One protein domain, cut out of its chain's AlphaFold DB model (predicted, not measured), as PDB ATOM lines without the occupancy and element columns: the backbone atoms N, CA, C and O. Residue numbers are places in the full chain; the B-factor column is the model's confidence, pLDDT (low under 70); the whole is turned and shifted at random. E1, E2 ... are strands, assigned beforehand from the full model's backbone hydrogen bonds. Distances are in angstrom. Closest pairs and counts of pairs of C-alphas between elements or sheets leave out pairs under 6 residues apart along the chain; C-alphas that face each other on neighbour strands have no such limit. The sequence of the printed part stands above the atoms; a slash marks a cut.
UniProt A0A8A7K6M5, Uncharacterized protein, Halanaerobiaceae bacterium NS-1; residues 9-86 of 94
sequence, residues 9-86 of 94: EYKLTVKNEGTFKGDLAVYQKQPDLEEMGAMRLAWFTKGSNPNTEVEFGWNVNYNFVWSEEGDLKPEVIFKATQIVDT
ATOM      1  N   GLU A   9     234.976 159.970 268.081       82.88
ATOM      2  CA  GLU A   9     233.637 160.465 267.796       82.88
ATOM      3  C   GLU A   9     233.444 160.642 266.287       82.88
ATOM      4  O   GLU A   9     234.311 161.155 265.569       82.88
ATOM      5  N   TYR A  10     232.300 160.184 265.799       87.31
ATOM      6  CA  TYR A  10     231.873 160.310 264.418       87.31
ATOM      7  C   TYR A  10     230.558 161.068 264.369       87.31
ATOM      8  O   TYR A  10     229.686 160.885 265.218       87.31
ATOM      9  N   LYS A  11     230.413 161.890 263.332       90.62
ATOM     10  CA  LYS A  11     229.231 162.710 263.105       90.62
ATOM     11  C   LYS A  11     228.841 162.684 261.634       90.62
ATOM     12  O   LYS A  11     229.694 162.821 260.758       90.62
ATOM     13  N   LEU A  12     227.550 162.513 261.382       91.00
ATOM     14  CA  LEU A  12     226.929 162.582 260.067       91.00
ATOM     15  C   LEU A  12     225.785 163.593 260.122       91.00
ATOM     16  O   LEU A  12     224.808 163.382 260.839       91.00
ATOM     17  N   THR A  13     225.895 164.655 259.329       94.06
ATOM     18  CA  THR A  13     224.831 165.645 259.150       94.06
ATOM     19  C   THR A  13     224.198 165.456 257.779       94.06
ATOM     20  O   THR A  13     224.893 165.429 256.764       94.06
ATOM     21  N   VAL A  14     222.875 165.320 257.751       93.19
ATOM     22  CA  VAL A  14     222.074 165.173 256.535       93.19
ATOM     23  C   VAL A  14     221.045 166.289 256.492       93.19
ATOM     24  O   VAL A  14     220.222 166.421 257.396       93.19
ATOM     25  N   LYS A  15     221.065 167.072 255.416       94.06
ATOM     26  CA  LYS A  15     220.083 168.123 255.162       94.06
ATOM     27  C   LYS A  15     219.050 167.623 254.159       94.06
ATOM     28  O   LYS A  15     219.411 167.174 253.074       94.06
ATOM     29  N   ASN A  16     217.770 167.692 254.518       92.81
ATOM     30  CA  ASN A  16     216.693 167.403 253.578       92.81
ATOM     31  C   ASN A  16     216.354 168.677 252.798       92.81
ATOM     32  O   ASN A  16     215.621 169.528 253.289       92.81
ATOM     33  N   GLU A  17     216.889 168.801 251.586       93.12
ATOM     34  CA  GLU A  17     216.569 169.900 250.658       93.12
ATOM     35  C   GLU A  17     215.365 169.584 249.751       93.12
ATOM     36  O   GLU A  17     215.061 170.320 248.815       93.12
ATOM     37  N   GLY A  18     214.670 168.475 250.016       88.62
ATOM     38  CA  GLY A  18     213.449 168.097 249.323       88.62
ATOM     39  C   GLY A  18     212.226 168.873 249.810       88.62
ATOM     40  O   GLY A  18     212.215 169.506 250.865       88.62
ATOM     41  N   THR A  19     211.144 168.774 249.042       92.06
ATOM     42  CA  THR A  19     209.839 169.377 249.359       92.06
ATOM     43  C   THR A  19     208.974 168.515 250.279       92.06
ATOM     44  O   THR A  19     207.956 168.991 250.781       92.06
ATOM     45  N   PHE A  20     209.372 167.265 250.532       91.50
ATOM     46  CA  PHE A  20     208.627 166.302 251.344       91.50
ATOM     47  C   PHE A  20     209.444 165.787 252.528       91.50
ATOM     48  O   PHE A  20     210.677 165.801 252.523       91.50
ATOM     49  N   LYS A  21     208.733 165.310 253.553       91.75
ATOM     50  CA  LYS A  21     209.346 164.585 254.666       91.75
ATOM     51  C   LYS A  21     209.939 163.271 254.149       91.75
ATOM     52  O   LYS A  21     209.288 162.573 253.376       91.75
ATOM     53  N   GLY A  22     211.143 162.937 254.600       90.56
ATOM     54  CA  GLY A  22     211.799 161.661 254.315       90.56
ATOM     55  C   GLY A  22     212.286 160.990 255.593       90.56
ATOM     56  O   GLY A  22     212.505 161.665 256.598       90.56
ATOM     57  N   ASP A  23     212.478 159.676 255.548       92.69
ATOM     58  CA  ASP A  23     213.086 158.910 256.635       92.69
ATOM     59  C   ASP A  23     214.503 158.491 256.242       92.69
ATOM     60  O   ASP A  23     214.746 157.983 255.148       92.69
ATOM     61  N   LEU A  24     215.455 158.741 257.136       91.81
ATOM     62  CA  LEU A  24     216.866 158.425 256.950       91.81
ATOM     63  C   LEU A  24     217.218 157.193 257.777       91.81
ATOM     64  O   LEU A  24     216.852 157.127 258.950       91.81
ATOM     65  N   ALA A  25     217.968 156.263 257.188       91.75
ATOM     66  CA  ALA A  25     218.501 155.084 257.863       91.75
ATOM     67  C   ALA A  25     220.010 154.955 257.608       91.75
ATOM     68  O   ALA A  25     220.463 155.003 256.465       91.75
ATOM     69  N   VAL A  26     220.786 154.786 258.679       89.81
ATOM     70  CA  VAL A  26     222.240 154.587 258.645       89.81
ATOM     71  C   VAL A  26     222.534 153.120 258.924       89.81
ATOM     72  O   VAL A  26     222.055 152.571 259.913       89.81
ATOM     73  N   TYR A  27     223.348 152.495 258.075       87.25
ATOM     74  CA  TYR A  27     223.732 151.088 258.190       87.25
ATOM     75  C   TYR A  27     225.233 150.956 258.432       87.25
ATOM     76  O   TYR A  27     226.028 151.743 257.915       87.25
ATOM     77  N   GLN A  28     225.625 149.928 259.179       82.56
ATOM     78  CA  GLN A  28     227.028 149.560 259.333       82.56
ATOM     79  C   GLN A  28     227.463 148.619 258.209       82.56
ATOM     80  O   GLN A  28     226.707 147.752 257.763       82.56
ATOM     81  N   LYS A  29     228.708 148.780 257.750       75.31
ATOM     82  CA  LYS A  29     229.332 147.830 256.828       75.31
ATOM     83  C   LYS A  29     229.882 146.665 257.646       75.31
ATOM     84  O   LYS A  29     230.897 146.823 258.316       75.31
ATOM     85  N   GLN A  30     229.218 145.520 257.573       70.88
ATOM     86  CA  GLN A  30     229.722 144.272 258.135       70.88
ATOM     87  C   GLN A  30     230.379 143.448 257.014       70.88
ATOM     88  O   GLN A  30     229.755 143.293 255.958       70.88
ATOM     89  N   PRO A  31     231.622 142.962 257.197       69.38
ATOM     90  CA  PRO A  31     232.211 141.976 256.295       69.38
ATOM     91  C   PRO A  31     231.334 140.717 256.258       69.38
ATOM     92  O   PRO A  31     230.694 140.383 257.252       69.38
ATOM     93  N   ASP A  32     231.278 140.054 255.106       71.25
ATOM     94  CA  ASP A  32     230.736 138.693 254.946       71.25
ATOM     95  C   ASP A  32     229.213 138.534 255.145       71.25
ATOM     96  O   ASP A  32     228.663 137.446 254.986       71.25
ATOM     97  N   LEU A  33     228.482 139.624 255.407       68.00
ATOM     98  CA  LEU A  33     227.032 139.561 255.639       68.00
ATOM     99  C   LEU A  33     226.246 139.059 254.412       68.00
ATOM    100  O   LEU A  33     225.245 138.357 254.553       68.00
ATOM    101  N   GLU A  34     226.706 139.431 253.214       67.81
ATOM    102  CA  GLU A  34     226.098 139.018 251.941       67.81
ATOM    103  C   GLU A  34     226.345 137.530 251.657       67.81
ATOM    104  O   GLU A  34     225.439 136.844 251.189       67.81
ATOM    105  N   GLU A  35     227.520 137.008 252.018       73.62
ATOM    106  CA  GLU A  35     227.858 135.584 251.879       73.62
ATOM    107  C   GLU A  35     227.028 134.707 252.830       73.62
ATOM    108  O   GLU A  35     226.682 133.575 252.498       73.62
ATOM    109  N   MET A  36     226.633 135.255 253.983       71.56
ATOM    110  CA  MET A  36     225.746 134.606 254.954       71.56
ATOM    111  C   MET A  36     224.251 134.711 254.597       71.56
ATOM    112  O   MET A  36     223.413 134.188 255.332       71.56
ATOM    113  N   GLY A  37     223.889 135.405 253.509       75.44
ATOM    114  CA  GLY A  37     222.493 135.624 253.110       75.44
ATOM    115  C   GLY A  37     221.677 136.463 254.105       75.44
ATOM    116  O   GLY A  37     220.447 136.400 254.101       75.44
ATOM    117  N   ALA A  38     222.338 137.229 254.978       75.19
ATOM    118  CA  ALA A  38     221.692 138.003 256.033       75.19
ATOM    119  C   ALA A  38     221.454 139.465 255.613       75.19
ATOM    120  O   ALA A  38     222.221 140.063 254.859       75.19
ATOM    121  N   MET A  39     220.375 140.069 256.124       74.94
ATOM    122  CA  MET A  39     220.043 141.478 255.871       74.94
ATOM    123  C   MET A  39     220.713 142.411 256.886       74.94
ATOM    124  O   MET A  39     220.831 142.089 258.068       74.94
ATOM    125  N   ARG A  40     221.114 143.606 256.432       77.69
ATOM    126  CA  ARG A  40     221.682 144.653 257.297       77.69
ATOM    127  C   ARG A  40     220.580 145.294 258.142       77.69
ATOM    128  O   ARG A  40     219.600 145.794 257.595       77.69
ATOM    129  N   LEU A  41     220.772 145.335 259.458       82.50
ATOM    130  CA  LEU A  41     219.901 146.087 260.362       82.50
ATOM    131  C   LEU A  41     220.286 147.573 260.351       82.50
ATOM    132  O   LEU A  41     221.471 147.914 260.359       82.50
ATOM    133  N   ALA A  42     219.285 148.457 260.331       85.00
ATOM    134  CA  ALA A  42     219.519 149.890 260.450       85.00
ATOM    135  C   ALA A  42     220.050 150.205 261.852       85.00
ATOM    136  O   ALA A  42     219.424 149.869 262.856       85.00
ATOM    137  N   TRP A  43     221.208 150.852 261.912       87.38
ATOM    138  CA  TRP A  43     221.849 151.227 263.166       87.38
ATOM    139  C   TRP A  43     221.225 152.490 263.764       87.38
ATOM    140  O   TRP A  43     220.953 152.539 264.960       87.38
ATOM    141  N   PHE A  44     220.933 153.484 262.919       89.56
ATOM    142  CA  PHE A  44     220.209 154.693 263.308       89.56
ATOM    143  C   PHE A  44     219.117 155.010 262.299       89.56
ATOM    144  O   PHE A  44     219.329 154.868 261.095       89.56
ATOM    145  N   THR A  45     217.975 155.500 262.780       91.62
ATOM    146  CA  THR A  45     216.877 155.953 261.923       91.62
ATOM    147  C   THR A  45     216.300 157.262 262.431       91.62
ATOM    148  O   THR A  45     216.046 157.390 263.631       91.62
ATOM    149  N   LYS A  46     216.056 158.228 261.544       91.94
ATOM    150  CA  LYS A  46     215.383 159.478 261.916       91.94
ATOM    151  C   LYS A  46     214.666 160.106 260.726       91.94
ATOM    152  O   LYS A  46     215.213 160.168 259.628       91.94
ATOM    153  N   GLY A  47     213.458 160.605 260.969       92.25
ATOM    154  CA  GLY A  47     212.715 161.399 259.995       92.25
ATOM    155  C   GLY A  47     213.274 162.817 259.870       92.25
ATOM    156  O   GLY A  47     213.673 163.419 260.867       92.25
ATOM    157  N   SER A  48     213.263 163.357 258.656       93.38
ATOM    158  CA  SER A  48     213.683 164.718 258.328       93.38
ATOM    159  C   SER A  48     212.581 165.446 257.563       93.38
ATOM    160  O   SER A  48     212.129 164.989 256.511       93.38
ATOM    161  N   ASN A  49     212.141 166.589 258.087       93.12
ATOM    162  CA  ASN A  49     211.179 167.460 257.411       93.12
ATOM    163  C   ASN A  49     211.884 168.302 256.322       93.12
ATOM    164  O   ASN A  49     213.105 168.474 256.384       93.12
ATOM    165  N   PRO A  50     211.144 168.856 255.346       93.25
ATOM    166  CA  PRO A  50     211.698 169.760 254.337       93.25
ATOM    167  C   PRO A  50     212.520 170.896 254.949       93.25
ATOM    168  O   PRO A  50     212.089 171.520 255.919       93.25
ATOM    169  N   ASN A  51     213.681 171.178 254.363       92.06
ATOM    170  CA  ASN A  51     214.630 172.216 254.775       92.06
ATOM    171  C   ASN A  51     215.169 172.077 256.210       92.06
ATOM    172  O   ASN A  51     215.614 173.065 256.795       92.06
ATOM    173  N   THR A  52     215.146 170.870 256.783       91.19
ATOM    174  CA  THR A  52     215.712 170.600 258.115       91.19
ATOM    175  C   THR A  52     216.981 169.760 258.046       91.19
ATOM    176  O   THR A  52     217.219 169.024 257.083       91.19
ATOM    177  N   GLU A  53     217.800 169.876 259.088       93.94
ATOM    178  CA  GLU A  53     219.007 169.079 259.270       93.94
ATOM    179  C   GLU A  53     218.790 168.000 260.329       93.94
ATOM    180  O   GLU A  53     218.203 168.221 261.391       93.94
ATOM    181  N   VAL A  54     219.293 166.812 260.021       92.81
ATOM    182  CA  VAL A  54     219.353 165.669 260.916       92.81
ATOM    183  C   VAL A  54     220.810 165.335 261.169       92.81
ATOM    184  O   VAL A  54     221.596 165.162 260.241       92.81
ATOM    185  N   GLU A  55     221.151 165.197 262.441       93.62
ATOM    186  CA  GLU A  55     222.485 164.831 262.885       93.62
ATOM    187  C   GLU A  55     222.465 163.473 263.586       93.62
ATOM    188  O   GLU A  55     221.621 163.221 264.454       93.62
ATOM    189  N   PHE A  56     223.409 162.619 263.204       91.31
ATOM    190  CA  PHE A  56     223.727 161.362 263.866       91.31
ATOM    191  C   PHE A  56     225.141 161.461 264.438       91.31
ATOM    192  O   PHE A  56     226.079 161.755 263.698       91.31
ATOM    193  N   GLY A  57     225.289 161.205 265.737       89.38
ATOM    194  CA  GLY A  57     226.578 161.155 266.424       89.38
ATOM    195  C   GLY A  57     226.775 159.795 267.081       89.38
ATOM    196  O   GLY A  57     225.843 159.269 267.691       89.38
ATOM    197  N   TRP A  58     227.964 159.212 266.947       87.38
ATOM    198  CA  TRP A  58     228.302 157.959 267.618       87.38
ATOM    199  C   TRP A  58     229.781 157.876 267.978       87.38
ATOM    200  O   TRP A  58     230.644 158.452 267.316       87.38
ATOM    201  N   ASN A  59     230.066 157.089 269.010       82.31
ATOM    202  CA  ASN A  59     231.416 156.723 269.414       82.31
ATOM    203  C   ASN A  59     231.648 155.250 269.090       82.31
ATOM    204  O   ASN A  59     230.737 154.430 269.221       82.31
ATOM    205  N   VAL A  60     232.857 154.917 268.643       74.88
ATOM    206  CA  VAL A  60     233.256 153.521 268.447       74.88
ATOM    207  C   VAL A  60     234.126 153.102 269.622       74.88
ATOM    208  O   VAL A  60     235.260 153.563 269.750       74.88
ATOM    209  N   ASN A  61     233.585 152.214 270.454       68.19
ATOM    210  CA  ASN A  61     234.291 151.616 271.579       68.19
ATOM    211  C   ASN A  61     234.551 150.153 271.223       68.19
ATOM    212  O   ASN A  61     233.606 149.399 270.992       68.19
ATOM    213  N   TYR A  62     235.821 149.764 271.137       64.56
ATOM    214  CA  TYR A  62     236.192 148.371 270.923       64.56
ATOM    215  C   TYR A  62     236.482 147.737 272.271       64.56
ATOM    216  O   TYR A  62     237.303 148.256 273.016       64.56
ATOM    217  N   ASN A  63     235.859 146.596 272.551       58.50
ATOM    218  CA  ASN A  63     236.107 145.836 273.770       58.50
ATOM    219  C   ASN A  63     236.305 144.360 273.415       58.50
ATOM    220  O   ASN A  63     235.632 143.839 272.524       58.50
ATOM    221  N   PHE A  64     237.181 143.674 274.142       57.41
ATOM    222  CA  PHE A  64     237.193 142.216 274.175       57.41
ATOM    223  C   PHE A  64     236.189 141.731 275.217       57.41
ATOM    224  O   PHE A  64     236.218 142.174 276.368       57.41
ATOM    225  N   VAL A  65     235.320 140.809 274.809       58.75
ATOM    226  CA  VAL A  65     234.377 140.132 275.701       58.75
ATOM    227  C   VAL A  65     234.819 138.684 275.824       58.75
ATOM    228  O   VAL A  65     234.902 137.973 274.826       58.75
ATOM    229  N   TRP A  66     235.101 138.261 277.052       61.78
ATOM    230  CA  TRP A  66     235.365 136.863 277.376       61.78
ATOM    231  C   TRP A  66     234.183 136.328 278.176       61.78
ATOM    232  O   TRP A  66     233.784 136.939 279.174       61.78
ATOM    233  N   SER A  67     233.644 135.198 277.731       57.81
ATOM    234  CA  SER A  67     232.721 134.368 278.498       57.81
ATOM    235  C   SER A  67     233.367 133.007 278.679       57.81
ATOM    236  O   SER A  67     233.942 132.469 277.736       57.81
ATOM    237  N   GLU A  68     233.287 132.458 279.883       57.59
ATOM    238  CA  GLU A  68     233.626 131.055 280.106       57.59
ATOM    239  C   GLU A  68     232.519 130.184 279.479       57.59
ATOM    240  O   GLU A  68     231.339 130.524 279.573       57.59
ATOM    241  N   GLU A  69     232.868 129.097 278.793       56.88
ATOM    242  CA  GLU A  69     231.898 128.051 278.447       56.88
ATOM    243  C   GLU A  69     231.916 127.020 279.575       56.88
ATOM    244  O   GLU A  69     232.957 126.436 279.873       56.88
ATOM    245  N   GLY A  70     230.772 126.804 280.224       60.53
ATOM    246  CA  GLY A  70     230.623 125.804 281.278       60.53
ATOM    247  C   GLY A  70     229.259 125.129 281.215       60.53
ATOM    248  O   GLY A  70     228.273 125.737 280.796       60.53
ATOM    249  N   ASP A  71     229.195 123.867 281.646       61.00
ATOM    250  CA  ASP A  71     227.938 123.124 281.749       61.00
ATOM    251  C   ASP A  71     227.005 123.796 282.768       61.00
ATOM    252  O   ASP A  71     227.270 123.806 283.975       61.00
ATOM    253  N   LEU A  72     225.875 124.320 282.289       56.69
ATOM    254  CA  LEU A  72     224.807 124.852 283.134       56.69
ATOM    255  C   LEU A  72     224.103 123.696 283.856       56.69
ATOM    256  O   LEU A  72     223.149 123.105 283.353       56.69
ATOM    257  N   LYS A  73     224.586 123.368 285.053       62.62
ATOM    258  CA  LYS A  73     223.901 122.469 285.988       62.62
ATOM    259  C   LYS A  73     223.079 123.291 286.988       62.62
ATOM    260  O   LYS A  73     223.458 124.424 287.298       62.62
ATOM    261  N   PRO A  74     221.963 122.746 287.505       57.91
ATOM    262  CA  PRO A  74     221.224 123.384 288.590       57.91
ATOM    263  C   PRO A  74     222.166 123.739 289.753       57.91
ATOM    264  O   PRO A  74     223.069 122.966 290.055       57.91
ATOM    265  N   GLU A  75     221.947 124.902 290.380       60.38
ATOM    266  CA  GLU A  75     222.735 125.482 291.493       60.38
ATOM    267  C   GLU A  75     224.070 126.171 291.141       60.38
ATOM    268  O   GLU A  75     224.699 126.763 292.019       60.38
ATOM    269  N   VAL A  76     224.487 126.210 289.870       58.50
ATOM    270  CA  VAL A  76     225.679 126.981 289.469       58.50
ATOM    271  C   VAL A  76     225.334 128.470 289.312       58.50
ATOM    272  O   VAL A  76     224.613 128.862 288.395       58.50
ATOM    273  N   ILE A  77     225.885 129.332 290.178       56.00
ATOM    274  CA  ILE A  77     225.873 130.790 289.974       56.00
ATOM    275  C   ILE A  77     227.000 131.143 289.000       56.00
ATOM    276  O   ILE A  77     228.156 131.298 289.387       56.00
ATOM    277  N   PHE A  78     226.652 131.269 287.723       51.34
ATOM    278  CA  PHE A  78     227.577 131.647 286.661       51.34
ATOM    279  C   PHE A  78     227.740 133.177 286.597       51.34
ATOM    280  O   PHE A  78     226.779 133.907 286.354       51.34
ATOM    281  N   LYS A  79     228.958 133.679 286.832       55.91
ATOM    282  CA  LYS A  79     229.334 135.096 286.664       55.91
ATOM    283  C   LYS A  79     230.721 135.196 286.028       55.91
ATOM    284  O   LYS A  79     231.675 135.604 286.682       55.91
ATOM    285  N   ALA A  80     230.836 134.830 284.758       53.88
ATOM    286  CA  ALA A  80     232.077 134.994 284.007       53.88
ATOM    287  C   ALA A  80     231.830 135.866 282.774       53.88
ATOM    288  O   ALA A  80     231.719 135.375 281.658       53.88
ATOM    289  N   THR A  81     231.720 137.178 282.985       56.59
ATOM    290  CA  THR A  81     231.788 138.163 281.898       56.59
ATOM    291  C   THR A  81     232.826 139.207 282.264       56.59
ATOM    292  O   THR A  81     232.648 139.935 283.244       56.59
ATOM    293  N   GLN A  82     233.902 139.292 281.484       55.25
ATOM    294  CA  GLN A  82     234.869 140.381 281.580       55.25
ATOM    295  C   GLN A  82     234.840 141.187 280.285       55.25
ATOM    296  O   GLN A  82     234.987 140.631 279.195       55.25
ATOM    297  N   ILE A  83     234.661 142.498 280.428       60.34
ATOM    298  CA  ILE A  83     234.785 143.469 279.345       60.34
ATOM    299  C   ILE A  83     236.133 144.158 279.543       60.34
ATOM    300  O   ILE A  83     236.385 144.724 280.608       60.34
ATOM    301  N   VAL A  84     237.011 144.060 278.548       67.12
ATOM    302  CA  VAL A  84     238.306 144.751 278.543       67.12
ATOM    303  C   VAL A  84     238.334 145.699 277.354       67.12
ATOM    304  O   VAL A  84     238.269 145.240 276.213       67.12
ATOM    305  N   ASP A  85     238.429 146.999 277.619       64.62
ATOM    306  CA  ASP A  85     238.544 148.025 276.578       64.62
ATOM    307  C   ASP A  85     239.813 147.803 275.736       64.62
ATOM    308  O   ASP A  85     240.871 147.446 276.259       64.62
ATOM    309  N   THR A  86     239.716 148.003 274.422       58.91
ATOM    310  CA  THR A  86     240.820 147.810 273.474       58.91
ATOM    311  C   THR A  86     240.853 148.897 272.399       58.91
ATOM    312  O   THR A  86     239.862 149.574 272.137       58.91
TER     313      THR A  86
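This is residues 9 to 86 of the 94 residues of an uncharacterized protein of Halanaerobiaceae bacterium NS-1 (UniProt A0A8A7K6M5). Three two-stranded ribbons make a long, open rod: E1 with E4 runs on at one end into the hairpin E5 and E6, while the hairpin E2 and E3 folds back from the other end, making a V with E1 and E4. The loop tips, residues 31 to 39 and 71 to 77, stick out. The printed part has 78 residues, with six named strands, E1 to E6 in chain order, and no named helix; the class is all strand, and each sheet is antiparallel. The whole is extended, with a radius of gyration of the C-alphas of 20.1 A and spans of 62 by 30 by 25 A.

E1, residues 9 to 15, and E4, residues 53 to 60, are antiparallel neighbours at 163 degrees, with N 12 and O 56 2.8 A apart. E2, residues 22 to 27, and E3, residues 42 to 48, form a hairpin at 160 degrees, with N 24 and O 46 2.9 A apart. The closest C-alphas of E3 and E4 are those of Ser 48 and Val 54, 6.3 A apart. E2 and E4 are apart. E4 runs on, across one residue and at 52 degrees, into E5, residues 62 to 67. E5 and E6, residues 81 to 86, form a hairpin at 156 degrees, with N 64 and O 84 2.8 A apart. E6 is apart from E1 and E4.

E4 measures 23.0 A from first to last C-alpha, E1 20.0 A, E2 16.4 A, E5 16.3 A, E3 16.1 A and E6 15.7 A. C-alpha 9 is at (233.637, 160.465, 267.796), C-alpha 60 at (233.256, 153.521, 268.447) and C-alpha 86 at (240.820, 147.810, 273.474).

The two C-alphas farthest apart, those of Thr 19 and Glu 75, are 62.2 A apart. The printed part has no cut. The links E2 to E3 and E5 to E6 are long. The mean pLDDT of the printed part is 77.0; residue 31, residues 33 to 34 and residues 61 to 86 are under 70.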